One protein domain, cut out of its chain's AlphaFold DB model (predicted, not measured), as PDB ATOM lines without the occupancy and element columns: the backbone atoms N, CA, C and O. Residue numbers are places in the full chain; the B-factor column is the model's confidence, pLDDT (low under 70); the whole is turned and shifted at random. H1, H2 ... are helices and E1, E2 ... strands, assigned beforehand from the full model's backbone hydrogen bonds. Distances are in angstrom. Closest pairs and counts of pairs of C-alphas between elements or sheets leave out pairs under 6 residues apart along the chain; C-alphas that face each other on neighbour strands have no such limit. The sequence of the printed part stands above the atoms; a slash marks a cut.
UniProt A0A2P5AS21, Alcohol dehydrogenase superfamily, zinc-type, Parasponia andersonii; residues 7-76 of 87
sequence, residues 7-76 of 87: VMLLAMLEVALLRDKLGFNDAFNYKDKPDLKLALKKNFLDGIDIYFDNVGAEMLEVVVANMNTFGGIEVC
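What this domain is: This is residues 7 to 76 of the 87 residues of the protein "Alcohol dehydrogenase superfamily, zinc-type" of Parasponia andersonii (UniProt A0A2P5AS21). Two parallel strands, E1 and E2, make a small sheet, with H3 packed on E1 and H2 beside H3; H1 is set off from this body. The 70 printed residues hold three named helices and two named strands, ordered H1 H2 E1 H3 E2, mixed in class. The whole is compact, radius of gyration of the C-alphas 11.5 A, spanning 30 by 25 by 23 A.

Where its parts are: E1 is residues 48 to 53, 12.6 A; E2, residues 67 to 75, 14.7 A, bends by 111 degrees at residue 70 and ends at C-alpha 75 (2.871, -14.520, 12.295). H3 is residues 58 to 64, 10.2 A, H2 residues 36 to 43, 10.6 A, and H1 residues 15 to 20, 8.5 A, from C-alpha 15 (15.555, -1.087, 3.028).

How they stand to each other: Between E1 and E2, N 51 and O 72 are within hydrogen-bond range, 2.9 A. E1, H3 and E2 form a strand-helix-strand unit, parallel neighbours with a helix between, its crossover right-handed. The closest C-alphas of E1 and H3, Asp 53 and Leu 60, are 7.2 A apart. H2 and H3 touch, closest C-alphas Lys 37 and Val 62, 6.0 A. Every O i to N i+4 pair in H1, H2 and H3 is within hydrogen-bond range.

The domain as a whole: The printed part has no cut. The H1 to H2 link is long, 15 residues. Residues 7 to 13 have pLDDT under 70.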
ATOM      1  N   VAL A   7       8.695 -12.495   1.365       63.53
ATOM      2  CA  VAL A   7       8.268 -11.147   1.746       63.53
ATOM      3  C   VAL A   7       8.404 -11.002   3.251       63.53
ATOM      4  O   VAL A   7       7.563 -11.458   4.022       63.53
ATOM      5  N   MET A   8       9.473 -10.338   3.684       60.47
ATOM      6  CA  MET A   8       9.603  -9.891   5.066       60.47
ATOM      7  C   MET A   8       9.288  -8.401   5.122       60.47
ATOM      8  O   MET A   8      10.100  -7.565   4.725       60.47
ATOM      9  N   LEU A   9       8.094  -8.059   5.606       59.66
ATOM     10  CA  LEU A   9       7.734  -6.665   5.814       59.66
ATOM     11  C   LEU A   9       8.171  -6.244   7.220       59.66
ATOM     12  O   LEU A   9       7.508  -6.514   8.219       59.66
ATOM     13  N   LEU A  10       9.328  -5.593   7.296       55.12
ATOM     14  CA  LEU A  10       9.850  -5.027   8.534       55.12
ATOM     15  C   LEU A  10       9.480  -3.550   8.613       55.12
ATOM     16  O   LEU A  10      10.048  -2.716   7.917       55.12
ATOM     17  N   ALA A  11       8.568  -3.209   9.520       53.78
ATOM     18  CA  ALA A  11       8.205  -1.820   9.796       53.78
ATOM     19  C   ALA A  11       9.317  -1.002  10.494       53.78
ATOM     20  O   ALA A  11       9.123   0.183  10.763       53.78
ATOM     21  N   MET A  12      10.468  -1.615  10.801       51.91
ATOM     22  CA  MET A  12      11.503  -1.019  11.658       51.91
ATOM     23  C   MET A  12      12.922  -1.015  11.076       51.91
ATOM     24  O   MET A  12      13.778  -0.334  11.635       51.91
ATOM     25  N   LEU A  13      13.202  -1.749   9.992       60.50
ATOM     26  CA  LEU A  13      14.552  -1.845   9.422       60.50
ATOM     27  C   LEU A  13      14.641  -1.118   8.076       60.50
ATOM     28  O   LEU A  13      13.710  -1.132   7.276       60.50
ATOM     29  N   GLU A  14      15.776  -0.464   7.843       75.38
ATOM     30  CA  GLU A  14      16.048   0.279   6.614       75.38
ATOM     31  C   GLU A  14      16.155  -0.671   5.408       75.38
ATOM     32  O   GLU A  14      16.772  -1.734   5.492       75.38
ATOM     33  N   VAL A  15      15.584  -0.276   4.264       73.75
ATOM     34  CA  VAL A  15      15.555  -1.087   3.028       73.75
ATOM     35  C   VAL A  15      16.957  -1.528   2.594       73.75
ATOM     36  O   VAL A  15      17.143  -2.672   2.181       73.75
ATOM     37  N   ALA A  16      17.950  -0.645   2.731       76.25
ATOM     38  CA  ALA A  16      19.343  -0.946   2.410       76.25
ATOM     39  C   ALA A  16      19.913  -2.060   3.302       76.25
ATOM     40  O   ALA A  16      20.592  -2.955   2.819       76.25
ATOM     41  N   LEU A  17      19.576  -2.083   4.595       78.44
ATOM     42  CA  LEU A  17      20.030  -3.143   5.497       78.44
ATOM     43  C   LEU A  17      19.452  -4.506   5.092       78.44
ATOM     44  O   LEU A  17      20.169  -5.508   5.117       78.44
ATOM     45  N   LEU A  18      18.184  -4.540   4.679       72.19
ATOM     46  CA  LEU A  18      17.527  -5.769   4.234       72.19
ATOM     47  C   LEU A  18      18.191  -6.349   2.983       72.19
ATOM     48  O   LEU A  18      18.504  -7.538   2.941       72.19
ATOM     49  N   ARG A  19      18.458  -5.506   1.987       74.50
ATOM     50  CA  ARG A  19      19.047  -5.944   0.717       74.50
ATOM     51  C   ARG A  19      20.542  -6.223   0.843       74.50
ATOM     52  O   ARG A  19      21.003  -7.287   0.444       74.50
ATOM     53  N   ASP A  20      21.283  -5.307   1.457       79.88
ATOM     54  CA  ASP A  20      22.746  -5.306   1.396       79.88
ATOM     55  C   ASP A  20      23.386  -6.162   2.495       79.88
ATOM     56  O   ASP A  20      24.478  -6.693   2.300       79.88
ATOM     57  N   LYS A  21      22.734  -6.301   3.662       77.56
ATOM     58  CA  LYS A  21      23.287  -7.056   4.804       77.56
ATOM     59  C   LYS A  21      22.582  -8.373   5.082       77.56
ATOM     60  O   LYS A  21      23.240  -9.309   5.524       77.56
ATOM     61  N   LEU A  22      21.267  -8.439   4.875       73.31
ATOM     62  CA  LEU A  22      20.475  -9.634   5.184       73.31
ATOM     63  C   LEU A  22      20.183 -10.504   3.953       73.31
ATOM     64  O   LEU A  22      19.708 -11.625   4.108       73.31
ATOM     65  N   GLY A  23      20.516 -10.025   2.749       70.75
ATOM     66  CA  GLY A  23      20.461 -10.816   1.520       70.75
ATOM     67  C   GLY A  23      19.059 -10.997   0.943       70.75
ATOM     68  O   GLY A  23      18.836 -11.937   0.184       70.75
ATOM     69  N   PHE A  24      18.114 -10.120   1.289       72.06
ATOM     70  CA  PHE A  24      16.780 -10.149   0.695       72.06
ATOM     71  C   PHE A  24      16.821  -9.737  -0.777       72.06
ATOM     72  O   PHE A  24      17.461  -8.748  -1.143       72.06
ATOM     73  N   ASN A  25      16.079 -10.464  -1.614       71.44
ATOM     74  CA  ASN A  25      15.959 -10.174  -3.043       71.44
ATOM     75  C   ASN A  25      15.303  -8.812  -3.308       71.44
ATOM     76  O   ASN A  25      15.740  -8.085  -4.202       71.44
ATOM     77  N   ASP A  26      14.280  -8.456  -2.529       73.00
ATOM     78  CA  ASP A  26      13.641  -7.147  -2.603       73.00
ATOM     79  C   ASP A  26      13.084  -6.709  -1.242       73.00
ATOM     80  O   ASP A  26      12.738  -7.530  -0.394       73.00
ATOM     81  N   ALA A  27      13.018  -5.396  -1.037       72.56
ATOM     82  CA  ALA A  27      12.473  -4.777   0.164       72.56
ATOM     83  C   ALA A  27      11.983  -3.360  -0.155       72.56
ATOM     84  O   ALA A  27      12.583  -2.642  -0.959       72.56
ATOM     85  N   PHE A  28      10.907  -2.931   0.500       73.19
ATOM     86  CA  PHE A  28      10.375  -1.579   0.369       73.19
ATOM     87  C   PHE A  28       9.747  -1.119   1.685       73.19
ATOM     88  O   PHE A  28       9.228  -1.918   2.462       73.19
ATOM     89  N   ASN A  29       9.764   0.191   1.919       74.50
ATOM     90  CA  ASN A  29       9.052   0.795   3.033       74.50
ATOM     91  C   ASN A  29       7.585   1.010   2.645       74.50
ATOM     92  O   ASN A  29       7.278   1.718   1.684       74.50
ATOM     93  N   TYR A  30       6.673   0.398   3.398       70.69
ATOM     94  CA  TYR A  30       5.236   0.493   3.155       70.69
ATOM     95  C   TYR A  30       4.688   1.917   3.356       70.69
ATOM     96  O   TYR A  30       3.729   2.288   2.688       70.69
ATOM     97  N   LYS A  31       5.323   2.740   4.207       72.31
ATOM     98  CA  LYS A  31       4.910   4.134   4.463       72.31
ATOM     99  C   LYS A  31       5.105   5.051   3.256       72.31
ATOM    100  O   LYS A  31       4.420   6.060   3.140       72.31
ATOM    101  N   ASP A  32       6.002   4.680   2.346       74.56
ATOM    102  CA  ASP A  32       6.316   5.466   1.149       74.56
ATOM    103  C   ASP A  32       5.411   5.093  -0.037       74.56
ATOM    104  O   ASP A  32       5.573   5.603  -1.150       74.56
ATOM    105  N   LYS A  33       4.468   4.163   0.167       72.19
ATOM    106  CA  LYS A  33       3.572   3.662  -0.873       72.19
ATOM    107  C   LYS A  33       2.153   4.181  -0.636       72.19
ATOM    108  O   LYS A  33       1.497   3.729   0.296       72.19
ATOM    109  N   PRO A  34       1.641   5.075  -1.503       74.06
ATOM    110  CA  PRO A  34       0.257   5.537  -1.408       74.06
ATOM    111  C   PRO A  34      -0.753   4.425  -1.730       74.06
ATOM    112  O   PRO A  34      -1.892   4.495  -1.291       74.06
ATOM    113  N   ASP A  35      -0.333   3.400  -2.482       81.44
ATOM    114  CA  ASP A  35      -1.122   2.202  -2.766       81.44
ATOM    115  C   ASP A  35      -0.260   0.944  -2.575       81.44
ATOM    116  O   ASP A  35       0.581   0.585  -3.411       81.44
ATOM    117  N   LEU A  36      -0.473   0.282  -1.440       75.81
ATOM    118  CA  LEU A  36       0.207  -0.948  -1.044       75.81
ATOM    119  C   LEU A  36      -0.171  -2.151  -1.913       75.81
ATOM    120  O   LEU A  36       0.688  -2.987  -2.196       75.81
ATOM    121  N   LYS A  37      -1.414  -2.213  -2.405       76.06
ATOM    122  CA  LYS A  37      -1.881  -3.277  -3.310       76.06
ATOM    123  C   LYS A  37      -1.121  -3.232  -4.621       76.06
ATOM    124  O   LYS A  37      -0.619  -4.248  -5.100       76.06
ATOM    125  N   LEU A  38      -0.998  -2.036  -5.181       81.75
ATOM    126  CA  LEU A  38      -0.304  -1.821  -6.441       81.75
ATOM    127  C   LEU A  38       1.206  -2.059  -6.291       81.75
ATOM    128  O   LEU A  38       1.828  -2.639  -7.183       81.75
ATOM    129  N   ALA A  39       1.795  -1.663  -5.159       78.75
ATOM    130  CA  ALA A  39       3.203  -1.913  -4.862       78.75
ATOM    131  C   ALA A  39       3.524  -3.412  -4.763       78.75
ATOM    132  O   ALA A  39       4.446  -3.875  -5.433       78.75
ATOM    133  N   LEU A  40       2.736  -4.175  -3.998       76.56
ATOM    134  CA  LEU A  40       2.930  -5.619  -3.863       76.56
ATOM    135  C   LEU A  40       2.769  -6.341  -5.200       76.56
ATOM    136  O   LEU A  40       3.634  -7.123  -5.576       76.56
ATOM    137  N   LYS A  41       1.731  -6.013  -5.972       76.31
ATOM    138  CA  LYS A  41       1.508  -6.642  -7.280       76.31
ATOM    139  C   LYS A  41       2.647  -6.384  -8.272       76.31
ATOM    140  O   LYS A  41       2.938  -7.237  -9.098       76.31
ATOM    141  N   LYS A  42       3.288  -5.210  -8.216       79.00
ATOM    142  CA  LYS A  42       4.439  -4.879  -9.076       79.00
ATOM    143  C   LYS A  42       5.708  -5.632  -8.689       79.00
ATOM    144  O   LYS A  42       6.487  -5.966  -9.575       79.00
ATOM    145  N   ASN A  43       5.909  -5.860  -7.395       74.75
ATOM    146  CA  ASN A  43       7.127  -6.477  -6.881       74.75
ATOM    147  C   ASN A  43       7.040  -8.012  -6.844       74.75
ATOM    148  O   ASN A  43       8.063  -8.676  -6.951       74.75
ATOM    149  N   PHE A  44       5.830  -8.573  -6.753       76.25
ATOM    150  CA  PHE A  44       5.581 -10.015  -6.635       76.25
ATOM    151  C   PHE A  44       4.677 -10.512  -7.766       76.25
ATOM    152  O   PHE A  44       3.570 -10.994  -7.539       76.25
ATOM    153  N   LEU A  45       5.150 -10.365  -9.007       78.75
ATOM    154  CA  LEU A  45       4.425 -10.830 -10.198       78.75
ATOM    155  C   LEU A  45       4.215 -12.352 -10.199       78.75
ATOM    156  O   LEU A  45       3.199 -12.822 -10.707       78.75
ATOM    157  N   ASP A  46       5.144 -13.086  -9.584       82.94
ATOM    158  CA  ASP A  46       5.120 -14.546  -9.454       82.94
ATOM    159  C   ASP A  46       4.442 -15.021  -8.150       82.94
ATOM    160  O   ASP A  46       4.496 -16.204  -7.816       82.94
ATOM    161  N   GLY A  47       3.809 -14.105  -7.407       81.56
ATOM    162  CA  GLY A  47       3.150 -14.390  -6.133       81.56
ATOM    163  C   GLY A  47       4.099 -14.485  -4.935       81.56
ATOM    164  O   GLY A  47       5.309 -14.277  -5.039       81.56
ATOM    165  N   ILE A  48       3.517 -14.734  -3.759       84.00
ATOM    166  CA  ILE A  48       4.215 -14.758  -2.465       84.00
ATOM    167  C   ILE A  48       4.211 -16.182  -1.902       84.00
ATOM    168  O   ILE A  48       3.141 -16.757  -1.701       84.00
ATOM    169  N   ASP A  49       5.395 -16.727  -1.605       84.19
ATOM    170  CA  ASP A  49       5.532 -18.066  -1.016       84.19
ATOM    171  C   ASP A  49       5.610 -18.018   0.512       84.19
ATOM    172  O   ASP A  49       5.091 -18.903   1.185       84.19
ATOM    173  N   ILE A  50       6.276 -17.005   1.075       81.25
ATOM    174  CA  ILE A  50       6.444 -16.856   2.525       81.25
ATOM    175  C   ILE A  50       6.225 -15.395   2.914       81.25
ATOM    176  O   ILE A  50       6.891 -14.506   2.375       81.25
ATOM    177  N   TYR A  51       5.337 -15.159   3.878       80.94
ATOM    178  CA  TYR A  51       5.119 -13.852   4.494       80.94
ATOM    179  C   TYR A  51       5.389 -13.892   5.997       80.94
ATOM    180  O   TYR A  51       4.800 -14.700   6.710       80.94
ATOM    181  N   PHE A  52       6.247 -12.995   6.479       79.69
ATOM    182  CA  PHE A  52       6.449 -12.774   7.912       79.69
ATOM    183  C   PHE A  52       5.612 -11.584   8.370       79.69
ATOM    184  O   PHE A  52       5.964 -10.433   8.090       79.69
ATOM    185  N   ASP A  53       4.511 -11.856   9.068       80.88
ATOM    186  CA  ASP A  53       3.604 -10.813   9.527       80.88
ATOM    187  C   ASP A  53       4.072 -10.205  10.852       80.88
ATOM    188  O   ASP A  53       4.162 -10.895  11.865       80.88
ATOM    189  N   ASN A  54       4.347  -8.898  10.833       73.88
ATOM    190  CA  ASN A  54       4.658  -8.077  12.012       73.88
ATOM    191  C   ASN A  54       3.769  -6.819  12.100       73.88
ATOM    192  O   ASN A  54       3.977  -5.977  12.974       73.88
ATOM    193  N   VAL A  55       2.837  -6.634  11.157       72.50
ATOM    194  CA  VAL A  55       2.043  -5.398  11.005       72.50
ATOM    195  C   VAL A  55       0.547  -5.692  11.097       72.50
ATOM    196  O   VAL A  55      -0.185  -4.924  11.720       72.50
ATOM    197  N   GLY A  56       0.098  -6.808  10.519       73.44
ATOM    198  CA  GLY A  56      -1.302  -7.211  10.471       73.44
ATOM    199  C   GLY A  56      -2.193  -6.292   9.628       73.44
ATOM    200  O   GLY A  56      -1.737  -5.526   8.773       73.44
ATOM    201  N   ALA A  57      -3.499  -6.374   9.897       79.31
ATOM    202  CA  ALA A  57      -4.554  -5.540   9.310       79.31
ATOM    203  C   ALA A  57      -4.589  -5.570   7.765       79.31
ATOM    204  O   ALA A  57      -4.462  -6.633   7.157       79.31
ATOM    205  N   GLU A  58      -4.782  -4.410   7.129       75.75
ATOM    206  CA  GLU A  58      -4.919  -4.263   5.674       75.75
ATOM    207  C   GLU A  58      -3.744  -4.892   4.913       75.75
ATOM    208  O   GLU A  58      -3.918  -5.397   3.808       75.75
ATOM    209  N   MET A  59      -2.550  -4.936   5.511       77.38
ATOM    210  CA  MET A  59      -1.391  -5.540   4.867       77.38
ATOM    211  C   MET A  59      -1.543  -7.051   4.686       77.38
ATOM    212  O   MET A  59      -1.274  -7.570   3.600       77.38
ATOM    213  N   LEU A  60      -2.008  -7.740   5.728       82.31
ATOM    214  CA  LEU A  60      -2.230  -9.179   5.698       82.31
ATOM    215  C   LEU A  60      -3.258  -9.548   4.622       82.31
ATOM    216  O   LEU A  60      -3.035 -10.490   3.866       82.31
ATOM    217  N   GLU A  61      -4.338  -8.771   4.487       84.38
ATOM    218  CA  GLU A  61      -5.356  -9.001   3.451       84.38
ATOM    219  C   GLU A  61      -4.769  -8.937   2.038       84.38
ATOM    220  O   GLU A  61      -5.055  -9.790   1.193       84.38
ATOM    221  N   VAL A  62      -3.923  -7.938   1.771       81.50
ATOM    222  CA  VAL A  62      -3.291  -7.792   0.458       81.50
ATOM    223  C   VAL A  62      -2.310  -8.922   0.189       81.50
ATOM    224  O   VAL A  62      -2.275  -9.437  -0.928       81.50
ATOM    225  N   VAL A  63      -1.521  -9.322   1.185       84.06
ATOM    226  CA  VAL A  63      -0.563 -10.416   1.021       84.06
ATOM    227  C   VAL A  63      -1.285 -11.730   0.746       84.06
ATOM    228  O   VAL A  63      -0.958 -12.391  -0.236       84.06
ATOM    229  N   VAL A  64      -2.314 -12.064   1.529       86.31
ATOM    230  CA  VAL A  64      -3.125 -13.275   1.326       86.31
ATOM    231  C   VAL A  64      -3.720 -13.311  -0.082       86.31
ATOM    232  O   VAL A  64      -3.694 -14.354  -0.730       86.31
ATOM    233  N   ALA A  65      -4.187 -12.171  -0.599       87.69
ATOM    234  CA  ALA A  65      -4.731 -12.075  -1.953       87.69
ATOM    235  C   ALA A  65      -3.697 -12.297  -3.078       87.69
ATOM    236  O   ALA A  65      -4.092 -12.491  -4.226       87.69
ATOM    237  N   ASN A  66      -2.395 -12.247  -2.776       84.69
ATOM    238  CA  ASN A  66      -1.302 -12.441  -3.734       84.69
ATOM    239  C   ASN A  66      -0.398 -13.639  -3.370       84.69
ATOM    240  O   ASN A  66       0.686 -13.780  -3.937       84.69
ATOM    241  N   MET A  67      -0.812 -14.498  -2.429       86.38
ATOM    242  CA  MET A  67      -0.051 -15.698  -2.077       86.38
ATOM    243  C   MET A  67      -0.204 -16.809  -3.112       86.38
ATOM    244  O   MET A  67      -1.277 -17.025  -3.679       86.38
ATOM    245  N   ASN A  68       0.877 -17.560  -3.293       89.12
ATOM    246  CA  ASN A  68       0.871 -18.794  -4.057       89.12
ATOM    247  C   ASN A  68       0.153 -19.911  -3.294       89.12
ATOM    248  O   ASN A  68       0.084 -19.927  -2.061       89.12
ATOM    249  N   THR A  69      -0.366 -20.893  -4.031       88.62
ATOM    250  CA  THR A  69      -0.863 -22.133  -3.429       88.62
ATOM    251  C   THR A  69       0.262 -22.778  -2.620       88.62
ATOM    252  O   THR A  69       1.369 -22.926  -3.130       88.62
ATOM    253  N   PHE A  70      -0.036 -23.184  -1.384       88.69
ATOM    254  CA  PHE A  70       0.942 -23.680  -0.401       88.69
ATOM    255  C   PHE A  70       1.902 -22.622   0.165       88.69
ATOM    256  O   PHE A  70       2.850 -22.986   0.859       88.69
ATOM    257  N   GLY A  71       1.636 -21.334  -0.072       84.62
ATOM    258  CA  GLY A  71       2.324 -20.250   0.614       84.62
ATOM    259  C   GLY A  71       2.075 -20.280   2.126       84.62
ATOM    260  O   GLY A  71       0.995 -20.661   2.588       84.62
ATOM    261  N   GLY A  72       3.093 -19.905   2.898       86.12
ATOM    262  CA  GLY A  72       3.081 -19.889   4.357       86.12
ATOM    263  C   GLY A  72       3.089 -18.472   4.921       86.12
ATOM    264  O   GLY A  72       3.772 -17.588   4.405       86.12
ATOM    265  N   ILE A  73       2.355 -18.269   6.014       85.38
ATOM    266  CA  ILE A  73       2.407 -17.034   6.796       85.38
ATOM    267  C   ILE A  73       2.948 -17.363   8.179       85.38
ATOM    268  O   ILE A  73       2.327 -18.108   8.933       85.38
ATOM    269  N   GLU A  74       4.089 -16.772   8.505       83.19
ATOM    270  CA  GLU A  74       4.683 -16.808   9.833       83.19
ATOM    271  C   GLU A  74       4.276 -15.532  10.565       83.19
ATOM    272  O   GLU A  74       4.766 -14.438  10.275       83.19
ATOM    273  N   VAL A  75       3.333 -15.655  11.495       80.06
ATOM    274  CA  VAL A  75       2.871 -14.520  12.295       80.06
ATOM    275  C   VAL A  75       3.827 -14.340  13.469       80.06
ATOM    276  O   VAL A  75       3.772 -15.074  14.456       80.06
ATOM    277  N   CYS A  76       4.715 -13.355  13.371       73.62
ATOM    278  CA  CYS A  76       5.575 -12.949  14.471       73.62
ATOM    279  C   CYS A  76       4.859 -11.860  15.280       73.62
ATOM    280  O   CYS A  76       5.109 -10.667  15.126       73.62
TER     281      CYS A  76